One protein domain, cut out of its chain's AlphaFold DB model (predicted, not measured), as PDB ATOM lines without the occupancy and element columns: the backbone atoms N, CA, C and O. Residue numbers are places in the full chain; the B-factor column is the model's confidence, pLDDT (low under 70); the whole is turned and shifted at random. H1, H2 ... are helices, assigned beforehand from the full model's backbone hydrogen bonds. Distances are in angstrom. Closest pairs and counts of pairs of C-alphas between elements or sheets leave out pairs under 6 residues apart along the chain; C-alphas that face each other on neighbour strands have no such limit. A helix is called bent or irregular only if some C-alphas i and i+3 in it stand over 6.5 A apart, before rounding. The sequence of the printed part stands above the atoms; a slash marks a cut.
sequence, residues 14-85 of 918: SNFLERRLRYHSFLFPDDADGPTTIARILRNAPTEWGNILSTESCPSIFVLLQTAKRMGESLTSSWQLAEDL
ATOM      1  N   SER A  14      47.705   0.558  33.029       90.00
ATOM      2  CA  SER A  14      48.781   0.042  33.887       90.00
ATOM      3  C   SER A  14      48.346  -0.173  35.335       90.00
ATOM      4  O   SER A  14      48.675  -1.191  35.932       90.00
ATOM      5  N   ASN A  15      47.571   0.755  35.896       90.38
ATOM      6  CA  ASN A  15      47.184   0.745  37.307       90.38
ATOM      7  C   ASN A  15      46.153  -0.363  37.574       90.38
ATOM      8  O   ASN A  15      46.182  -1.002  38.625       90.38
ATOM      9  N   PHE A  16      45.296  -0.643  36.587       93.88
ATOM     10  CA  PHE A  16      44.425  -1.816  36.594       93.88
ATOM     11  C   PHE A  16      45.231  -3.119  36.598       93.88
ATOM     12  O   PHE A  16      44.949  -4.003  37.405       93.88
ATOM     13  N   LEU A  17      46.249  -3.241  35.740       92.94
ATOM     14  CA  LEU A  17      47.087  -4.443  35.690       92.94
ATOM     15  C   LEU A  17      47.943  -4.608  36.951       92.94
ATOM     16  O   LEU A  17      48.032  -5.718  37.461       92.94
ATOM     17  N   GLU A  18      48.475  -3.531  37.531       90.25
ATOM     18  CA  GLU A  18      49.160  -3.570  38.833       90.25
ATOM     19  C   GLU A  18      48.208  -3.988  39.969       90.25
ATOM     20  O   GLU A  18      48.577  -4.792  40.827       90.25
ATOM     21  N   ARG A  19      46.951  -3.521  39.960       92.12
ATOM     22  CA  ARG A  19      45.906  -3.962  40.903       92.12
ATOM     23  C   ARG A  19      45.533  -5.436  40.706       92.12
ATOM     24  O   ARG A  19      45.323  -6.150  41.686       92.12
ATOM     25  N   ARG A  20      45.491  -5.914  39.457       92.19
ATOM     26  CA  ARG A  20      45.267  -7.329  39.109       92.19
ATOM     27  C   ARG A  20      46.452  -8.216  39.495       92.19
ATOM     28  O   ARG A  20      46.208  -9.312  39.983       92.19
ATOM     29  N   LEU A  21      47.685  -7.735  39.340       89.75
ATOM     30  CA  LEU A  21      48.915  -8.414  39.751       89.75
ATOM     31  C   LEU A  21      48.983  -8.567  41.273       89.75
ATOM     32  O   LEU A  21      49.166  -9.676  41.751       89.75
ATOM     33  N   ARG A  22      48.726  -7.505  42.052       87.31
ATOM     34  CA  ARG A  22      48.673  -7.602  43.527       87.31
ATOM     35  C   ARG A  22      47.630  -8.614  44.011       87.31
ATOM     36  O   ARG A  22      47.887  -9.353  44.952       87.31
ATOM     37  N   TYR A  23      46.471  -8.670  43.353       87.31
ATOM     38  CA  TYR A  23      45.451  -9.687  43.627       87.31
ATOM     39  C   TYR A  23      45.890 -11.099  43.200       87.31
ATOM     40  O   TYR A  23      45.520 -12.074  43.843       87.31
ATOM     41  N   HIS A  24      46.686 -11.214  42.133       86.56
ATOM     42  CA  HIS A  24      47.261 -12.481  41.690       86.56
ATOM     43  C   HIS A  24      48.273 -13.020  42.706       86.56
ATOM     44  O   HIS A  24      48.084 -14.120  43.209       86.56
ATOM     45  N   SER A  25      49.291 -12.234  43.060       84.94
ATOM     46  CA  SER A  25      50.345 -12.622  44.011       84.94
ATOM     47  C   SER A  25      49.829 -12.879  45.432       84.94
ATOM     48  O   SER A  25      50.500 -13.544  46.208       84.94
ATOM     49  N   PHE A  26      48.640 -12.374  45.785       84.94
ATOM     50  CA  PHE A  26      47.968 -12.718  47.041       84.94
ATOM     51  C   PHE A  26      47.330 -14.119  47.020       84.94
ATOM     52  O   PHE A  26      47.314 -14.792  48.044       84.94
ATOM     53  N   LEU A  27      46.795 -14.556  45.874       83.62
ATOM     54  CA  LEU A  27      46.183 -15.884  45.720       83.62
ATOM     55  C   LEU A  27      47.192 -16.969  45.326       83.62
ATOM     56  O   LEU A  27      46.984 -18.137  45.631       83.62
ATOM     57  N   PHE A  28      48.253 -16.578  44.624       87.75
ATOM     58  CA  PHE A  28      49.282 -17.460  44.090       87.75
ATOM     59  C   PHE A  28      50.659 -16.804  44.320       87.75
ATOM     60  O   PHE A  28      51.168 -16.128  43.420       87.75
ATOM     61  N   PRO A  29      51.230 -16.909  45.536       78.25
ATOM     62  CA  PRO A  29      52.509 -16.276  45.867       78.25
ATOM     63  C   PRO A  29      53.703 -16.938  45.162       78.25
ATOM     64  O   PRO A  29      54.652 -16.242  44.815       78.25
ATOM     65  N   ASP A  30      53.620 -18.245  44.895       82.06
ATOM     66  CA  ASP A  30      54.704 -19.063  44.325       82.06
ATOM     67  C   ASP A  30      54.607 -19.251  42.791       82.06
ATOM     68  O   ASP A  30      55.359 -20.023  42.197       82.06
ATOM     69  N   ASP A  31      53.664 -18.572  42.129       82.75
ATOM     70  CA  ASP A  31      53.421 -18.702  40.684       82.75
ATOM     71  C   ASP A  31      54.439 -17.873  39.887       82.75
ATOM     72  O   ASP A  31      54.454 -16.641  39.955       82.75
ATOM     73  N   ALA A  32      55.305 -18.555  39.134       77.50
ATOM     74  CA  ALA A  32      56.372 -17.928  38.356       77.50
ATOM     75  C   ALA A  32      55.839 -16.974  37.264       77.50
ATOM     76  O   ALA A  32      54.706 -17.100  36.792       77.50
ATOM     77  N   ASP A  33      56.669 -16.023  36.822       84.31
ATOM     78  CA  ASP A  33      56.322 -15.156  35.690       84.31
ATOM     79  C   ASP A  33      56.261 -15.979  34.387       84.31
ATOM     80  O   ASP A  33      57.194 -16.712  34.059       84.31
ATOM     81  N   GLY A  34      55.146 -15.883  33.660       82.38
ATOM     82  CA  GLY A  34      54.878 -16.705  32.484       82.38
ATOM     83  C   GLY A  34      53.475 -16.521  31.887       82.38
ATOM     84  O   GLY A  34      52.632 -15.795  32.430       82.38
ATOM     85  N   PRO A  35      53.180 -17.189  30.755       82.62
ATOM     86  CA  PRO A  35      51.957 -16.963  29.980       82.62
ATOM     87  C   PRO A  35      50.674 -17.362  30.728       82.62
ATOM     88  O   PRO A  35      49.635 -16.723  30.557       82.62
ATOM     89  N   THR A  36      50.735 -18.367  31.607       84.81
ATOM     90  CA  THR A  36      49.644 -18.760  32.519       84.81
ATOM     91  C   THR A  36      49.263 -17.622  33.466       84.81
ATOM     92  O   THR A  36      48.092 -17.251  33.571       84.81
ATOM     93  N   THR A  37      50.262 -17.029  34.110       86.88
ATOM     94  CA  THR A  37      50.179 -15.911  35.058       86.88
ATOM     95  C   THR A  37      49.618 -14.666  34.369       86.88
ATOM     96  O   THR A  37      48.695 -14.012  34.862       86.88
ATOM     97  N   ILE A  38      50.081 -14.391  33.149       89.69
ATOM     98  CA  ILE A  38      49.629 -13.271  32.312       89.69
ATOM     99  C   ILE A  38      48.176 -13.460  31.856       89.69
ATOM    100  O   ILE A  38      47.376 -12.529  31.985       89.69
ATOM    101  N   ALA A  39      47.777 -14.666  31.439       88.50
ATOM    102  CA  ALA A  39      46.376 -14.991  31.156       88.50
ATOM    103  C   ALA A  39      45.483 -14.815  32.400       88.50
ATOM    104  O   ALA A  39      44.405 -14.214  32.321       88.50
ATOM    105  N   ARG A  40      45.938 -15.276  33.575       87.88
ATOM    106  CA  ARG A  40      45.228 -15.103  34.856       87.88
ATOM    107  C   ARG A  40      45.060 -13.626  35.222       87.88
ATOM    108  O   ARG A  40      43.973 -13.251  35.670       87.88
ATOM    109  N   ILE A  41      46.063 -12.775  34.988       89.00
ATOM    110  CA  ILE A  41      45.993 -11.311  35.165       89.00
ATOM    111  C   ILE A  41      44.983 -10.697  34.178       89.00
ATOM    112  O   ILE A  41      44.032 -10.029  34.609       89.00
ATOM    113  N   LEU A  42      45.110 -10.995  32.881       89.88
ATOM    114  CA  LEU A  42      44.288 -10.435  31.798       89.88
ATOM    115  C   LEU A  42      42.823 -10.907  31.782       89.88
ATOM    116  O   LEU A  42      41.995 -10.225  31.190       89.88
ATOM    117  N   ARG A  43      42.454 -11.980  32.499       84.12
ATOM    118  CA  ARG A  43      41.098 -12.596  32.539       84.12
ATOM    119  C   ARG A  43      39.895 -11.657  32.803       84.12
ATOM    120  O   ARG A  43      38.757 -12.095  32.699       84.12
ATOM    121  N   ASN A  44      40.114 -10.400  33.201       80.44
ATOM    122  CA  ASN A  44      39.063  -9.381  33.385       80.44
ATOM    123  C   ASN A  44      39.413  -8.012  32.750       80.44
ATOM    124  O   ASN A  44      38.824  -6.994  33.120       80.44
ATOM    125  N   ALA A  45      40.401  -7.962  31.854       88.06
ATOM    126  CA  ALA A  45      40.680  -6.780  31.045       88.06
ATOM    127  C   ALA A  45      39.562  -6.560  30.001       88.06
ATOM    128  O   ALA A  45      38.877  -7.520  29.636       88.06
ATOM    129  N   PRO A  46      39.364  -5.323  29.513       89.69
ATOM    130  CA  PRO A  46      38.537  -5.056  28.339       89.69
ATOM    131  C   PRO A  46      38.936  -5.924  27.138       89.69
ATOM    132  O   PRO A  46      40.119  -6.078  26.835       89.69
ATOM    133  N   THR A  47      37.951  -6.490  26.440       85.19
ATOM    134  CA  THR A  47      38.164  -7.383  25.284       85.19
ATOM    135  C   THR A  47      38.876  -6.693  24.121       85.19
ATOM    136  O   THR A  47      39.602  -7.330  23.366       85.19
ATOM    137  N   GLU A  48      38.722  -5.376  24.020       85.12
ATOM    138  CA  GLU A  48      39.349  -4.495  23.037       85.12
ATOM    139  C   GLU A  48      40.879  -4.442  23.188       85.12
ATOM    140  O   GLU A  48      41.586  -4.076  22.250       85.12
ATOM    141  N   TRP A  49      41.408  -4.804  24.362       90.25
ATOM    142  CA  TRP A  49      42.845  -4.791  24.638       90.25
ATOM    143  C   TRP A  49      43.572  -6.027  24.105       90.25
ATOM    144  O   TRP A  49      44.794  -5.978  23.990       90.25
ATOM    145  N   GLY A  50      42.863  -7.106  23.747       82.56
ATOM    146  CA  GLY A  50      43.471  -8.380  23.333       82.56
ATOM    147  C   GLY A  50      44.392  -8.282  22.108       82.56
ATOM    148  O   GLY A  50      45.331  -9.061  21.992       82.56
ATOM    149  N   ASN A  51      44.188  -7.279  21.248       80.94
ATOM    150  CA  ASN A  51      45.036  -7.010  20.078       80.94
ATOM    151  C   ASN A  51      46.396  -6.366  20.431       80.94
ATOM    152  O   ASN A  51      47.263  -6.253  19.569       80.94
ATOM    153  N   ILE A  52      46.569  -5.881  21.666       80.56
ATOM    154  CA  ILE A  52      47.769  -5.172  22.147       80.56
ATOM    155  C   ILE A  52      48.400  -5.935  23.320       80.56
ATOM    156  O   ILE A  52      49.621  -6.084  23.388       80.56
ATOM    157  N   LEU A  53      47.568  -6.428  24.239       86.94
ATOM    158  CA  LEU A  53      47.938  -7.166  25.440       86.94
ATOM    159  C   LEU A  53      47.412  -8.604  25.328       86.94
ATOM    160  O   LEU A  53      46.281  -8.893  25.723       86.94
ATOM    161  N   SER A  54      48.243  -9.500  24.800       87.06
ATOM    162  CA  SER A  54      47.996 -10.942  24.756       87.06
ATOM    163  C   SER A  54      49.139 -11.700  25.438       87.06
ATOM    164  O   SER A  54      50.192 -11.135  25.736       87.06
ATOM    165  N   THR A  55      48.953 -12.999  25.669       85.88
ATOM    166  CA  THR A  55      50.021 -13.905  26.134       85.88
ATOM    167  C   THR A  55      51.150 -14.092  25.117       85.88
ATOM    168  O   THR A  55      52.210 -14.588  25.477       85.88
ATOM    169  N   GLU A  56      50.925 -13.709  23.859       81.88
ATOM    170  CA  GLU A  56      51.901 -13.792  22.767       81.88
ATOM    171  C   GLU A  56      52.671 -12.471  22.609       81.88
ATOM    172  O   GLU A  56      53.882 -12.482  22.410       81.88
ATOM    173  N   SER A  57      51.997 -11.318  22.754       80.81
ATOM    174  CA  SER A  57      52.643  -9.997  22.690       80.81
ATOM    175  C   SER A  57      53.395  -9.629  23.972       80.81
ATOM    176  O   SER A  57      54.288  -8.781  23.949       80.81
ATOM    177  N   CYS A  58      53.022 -10.232  25.102       85.88
ATOM    178  CA  CYS A  58      53.599  -9.981  26.417       85.88
ATOM    179  C   CYS A  58      53.954 -11.323  27.086       85.88
ATOM    180  O   CYS A  58      53.090 -11.910  27.736       85.88
ATOM    181  N   PRO A  59      55.205 -11.811  26.954       81.75
ATOM    182  CA  PRO A  59      55.631 -13.097  27.519       81.75
ATOM    183  C   PRO A  59      56.007 -13.037  29.010       81.75
ATOM    184  O   PRO A  59      56.165 -14.084  29.631       81.75
ATOM    185  N   SER A  60      56.152 -11.838  29.588       89.06
ATOM    186  CA  SER A  60      56.427 -11.618  31.017       89.06
ATOM    187  C   SER A  60      55.582 -10.475  31.593       89.06
ATOM    188  O   SER A  60      55.179  -9.555  30.869       89.06
ATOM    189  N   ILE A  61      55.342 -10.486  32.906       87.88
ATOM    190  CA  ILE A  61      54.653  -9.428  33.663       87.88
ATOM    191  C   ILE A  61      55.354  -8.078  33.464       87.88
ATOM    192  O   ILE A  61      54.689  -7.046  33.355       87.88
ATOM    193  N   PHE A  62      56.687  -8.071  33.360       87.44
ATOM    194  CA  PHE A  62      57.450  -6.858  33.067       87.44
ATOM    195  C   PHE A  62      57.078  -6.263  31.698       87.44
ATOM    196  O   PHE A  62      56.712  -5.087  31.620       87.44
ATOM    197  N   VAL A  63      57.090  -7.074  30.631       88.75
ATOM    198  CA  VAL A  63      56.717  -6.626  29.275       88.75
ATOM    199  C   VAL A  63      55.239  -6.230  29.212       88.75
ATOM    200  O   VAL A  63      54.905  -5.232  28.568       88.75
ATOM    201  N   LEU A  64      54.365  -6.936  29.936       91.00
ATOM    202  CA  LEU A  64      52.943  -6.608  30.063       91.00
ATOM    203  C   LEU A  64      52.733  -5.207  30.661       91.00
ATOM    204  O   LEU A  64      52.023  -4.380  30.085       91.00
ATOM    205  N   LEU A  65      53.376  -4.912  31.796       90.50
ATOM    206  CA  LEU A  65      53.262  -3.613  32.462       90.50
ATOM    207  C   LEU A  65      53.937  -2.488  31.667       90.50
ATOM    208  O   LEU A  65      53.389  -1.387  31.601       90.50
ATOM    209  N   GLN A  66      55.082  -2.744  31.029       89.44
ATOM    210  CA  GLN A  66      55.753  -1.759  30.176       89.44
ATOM    211  C   GLN A  66      54.917  -1.434  28.927       89.44
ATOM    212  O   GLN A  66      54.748  -0.262  28.584       89.44
ATOM    213  N   THR A  67      54.321  -2.445  28.289       88.31
ATOM    214  CA  THR A  67      53.448  -2.269  27.116       88.31
ATOM    215  C   THR A  67      52.159  -1.543  27.484       88.31
ATOM    216  O   THR A  67      51.772  -0.615  26.779       88.31
ATOM    217  N   ALA A  68      51.537  -1.864  28.622       89.12
ATOM    218  CA  ALA A  68      50.351  -1.154  29.105       89.12
ATOM    219  C   ALA A  68      50.629   0.296  29.543       89.12
ATOM    220  O   ALA A  68      49.733   1.136  29.461       89.12
ATOM    221  N   LYS A  69      51.859   0.616  29.975       89.94
ATOM    222  CA  LYS A  69      52.296   2.002  30.221       89.94
ATOM    223  C   LYS A  69      52.521   2.756  28.906       89.94
ATOM    224  O   LYS A  69      52.002   3.859  28.762       89.94
ATOM    225  N   ARG A  70      53.201   2.144  27.925       89.00
ATOM    226  CA  ARG A  70      53.471   2.731  26.596       89.00
ATOM    227  C   ARG A  70      52.211   2.937  25.746       89.00
ATOM    228  O   ARG A  70      52.079   3.968  25.105       89.00
ATOM    229  N   MET A  71      51.299   1.965  25.732       89.81
ATOM    230  CA  MET A  71      50.092   1.964  24.889       89.81
ATOM    231  C   MET A  71      48.833   2.442  25.634       89.81
ATOM    232  O   MET A  71      47.725   2.309  25.115       89.81
ATOM    233  N   GLY A  72      48.975   2.958  26.859       86.00
ATOM    234  CA  GLY A  72      47.855   3.209  27.773       86.00
ATOM    235  C   GLY A  72      46.799   4.191  27.251       86.00
ATOM    236  O   GLY A  72      45.618   4.020  27.550       86.00
ATOM    237  N   GLU A  73      47.182   5.159  26.416       86.88
ATOM    238  CA  GLU A  73      46.239   6.068  25.752       86.88
ATOM    239  C   GLU A  73      45.392   5.315  24.718       86.88
ATOM    240  O   GLU A  73      44.171   5.294  24.833       86.88
ATOM    241  N   SER A  74      46.030   4.588  23.794       87.56
ATOM    242  CA  SER A  74      45.356   3.755  22.782       87.56
ATOM    243  C   SER A  74      44.423   2.708  23.409       87.56
ATOM    244  O   SER A  74      43.285   2.548  22.968       87.56
ATOM    245  N   LEU A  75      44.864   2.058  24.493       89.88
ATOM    246  CA  LEU A  75      44.061   1.129  25.301       89.88
ATOM    247  C   LEU A  75      42.864   1.825  25.979       89.88
ATOM    248  O   LEU A  75      41.790   1.238  26.116       89.88
ATOM    249  N   THR A  76      43.021   3.078  26.406       88.62
ATOM    250  CA  THR A  76      41.923   3.854  26.999       88.62
ATOM    251  C   THR A  76      40.915   4.274  25.926       88.62
ATOM    252  O   THR A  76      39.716   4.071  26.115       88.62
ATOM    253  N   SER A  77      41.379   4.777  24.779       85.38
ATOM    254  CA  SER A  77      40.527   5.215  23.667       85.38
ATOM    255  C   SER A  77      39.759   4.068  23.007       85.38
ATOM    256  O   SER A  77      38.585   4.244  22.689       85.38
ATOM    257  N   SER A  78      40.366   2.885  22.837       86.75
ATOM    258  CA  SER A  78      39.667   1.719  22.273       86.75
ATOM    259  C   SER A  78      38.536   1.231  23.182       86.75
ATOM    260  O   SER A  78      37.450   0.913  22.698       86.75
ATOM    261  N   TRP A  79      38.748   1.258  24.502       89.94
ATOM    262  CA  TRP A  79      37.704   0.964  25.482       89.94
ATOM    263  C   TRP A  79      36.598   2.032  25.506       89.94
ATOM    264  O   TRP A  79      35.421   1.675  25.524       89.94
ATOM    265  N   GLN A  80      36.947   3.326  25.461       86.12
ATOM    266  CA  GLN A  80      35.959   4.416  25.419       86.12
ATOM    267  C   GLN A  80      35.058   4.315  24.184       86.12
ATOM    268  O   GLN A  80      33.839   4.292  24.327       86.12
ATOM    269  N   LEU A  81      35.642   4.144  22.993       81.31
ATOM    270  CA  LEU A  81      34.892   4.019  21.741       81.31
ATOM    271  C   LEU A  81      33.946   2.803  21.755       81.31
ATOM    272  O   LEU A  81      32.820   2.885  21.265       81.31
ATOM    273  N   ALA A  82      34.356   1.686  22.365       82.88
ATOM    274  CA  ALA A  82      33.483   0.531  22.557       82.88
ATOM    275  C   ALA A  82      32.329   0.801  23.544       82.88
ATOM    276  O   ALA A  82      31.230   0.272  23.357       82.88
ATOM    277  N   GLU A  83      32.534   1.632  24.568       83.75
ATOM    278  CA  GLU A  83      31.479   2.016  25.514       83.75
ATOM    279  C   GLU A  83      30.506   3.050  24.919       83.75
ATOM    280  O   GLU A  83      29.293   2.916  25.095       83.75
ATOM    281  N   ASP A  84      30.983   3.988  24.101       79.56
ATOM    282  CA  ASP A  84      30.139   4.934  23.351       79.56
ATOM    283  C   ASP A  84      29.250   4.212  22.313       79.56
ATOM    284  O   ASP A  84      28.073   4.550  22.125       79.56
ATOM    285  N   LEU A  85      29.752   3.134  21.697       73.06
ATOM    286  CA  LEU A  85      28.954   2.230  20.854       73.06
ATOM    287  C   LEU A  85      27.886   1.454  21.659       73.06
ATOM    288  O   LEU A  85      26.772   1.235  21.167       73.06
TER     289      LEU A  85
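This is residues 14 to 85 of the 918 residues of the protein "Transposon Ty3-G Gag-Pol polyprotein" of Hypsizygus marmoreus (UniProt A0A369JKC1). Three helices, H1, H2 and H4, make one group: H1 and H4 run in opposite directions at a small angle and meet near the first residues of H1, while H2 packs on H1 at a steep slant and comes near the beginning of H4 at Ile 61. From the end of H4 the chain turns a corner into H5, a long arm leading away from that group, and the short H3 packs on H5. The printed part has 72 residues with five named helices, H1 to H5 in chain order, and no named strand; the class is all helix. It is compact, with a radius of gyration of the C-alphas of 12.1 A and spans of 40 by 20 by 16 A.

Begin with H1, residues 14 to 27, which shares the greatest helix length, 14 residues, with H5, residues 72 to 85. H1 touches H4, residues 61 to 70, with residues 14 to 18 alone; look at the closest C-alphas, those of Ser 14 and Ala 68, 5.2 A apart. They run opposite ways at a shallow tilt of 19 degrees. H1 also touches H2, residues 35 to 42, where the C-alphas of Arg 20 and Ile 41 come closest at 5.7 A; these two run opposite ways at a steep tilt of 62 degrees. H2 and H4 only just touch, with 3 pairs of C-alphas within 8 A, the closest being Ile 38 and Ile 61 at 6.5 A; they run the same way at a steep tilt of 44 degrees. The helix packing is mostly crossed, but only just. H4 and H5 are close but not clearly touching, their closest C-alphas, Ala 68 and Leu 75, 7.7 A apart, and only just about perpendicular at 73 degrees. H5 touches H3, residues 47 to 51, with the C-alphas of Trp 49 and Leu 75 closest at 6.1 A. H1 and H3 are apart, and so are H2 and H5. In H1, H2, H4 and H5 every O i to N i+4 pair is within hydrogen-bond range; in H3 0 of 1 is, beside 1 of 2 O i to N i+3 pairs.

Find C-alpha 14 at (48.781, 0.042, 33.887); from there H1 runs 20.0 A to Leu 27. H2 goes from Pro 35 to Leu 42, 10.2 A. H3, Thr 47 to Asn 51, is 8.6 A long and only just irregular: C-alphas 48 and 51 are 6.9 A apart. H4 starts at C-alpha 61, (54.653, -9.428, 33.663), and covers 14.1 A to Arg 70. H5 runs 20.2 A from Gly 72 to C-alpha 85 at (28.954, 2.230, 20.854).

Look to Asp 30 and Leu 85 for the two C-alphas farthest apart, 40.8 A. The printed part has no cut. The links H2 to H3 and H4 to H5 are tight, those from H1 to H2 and H3 to H4 short, and no link is long. The mean pLDDT of the printed part is 86.3, and no printed residue is under 70 in this predicted model.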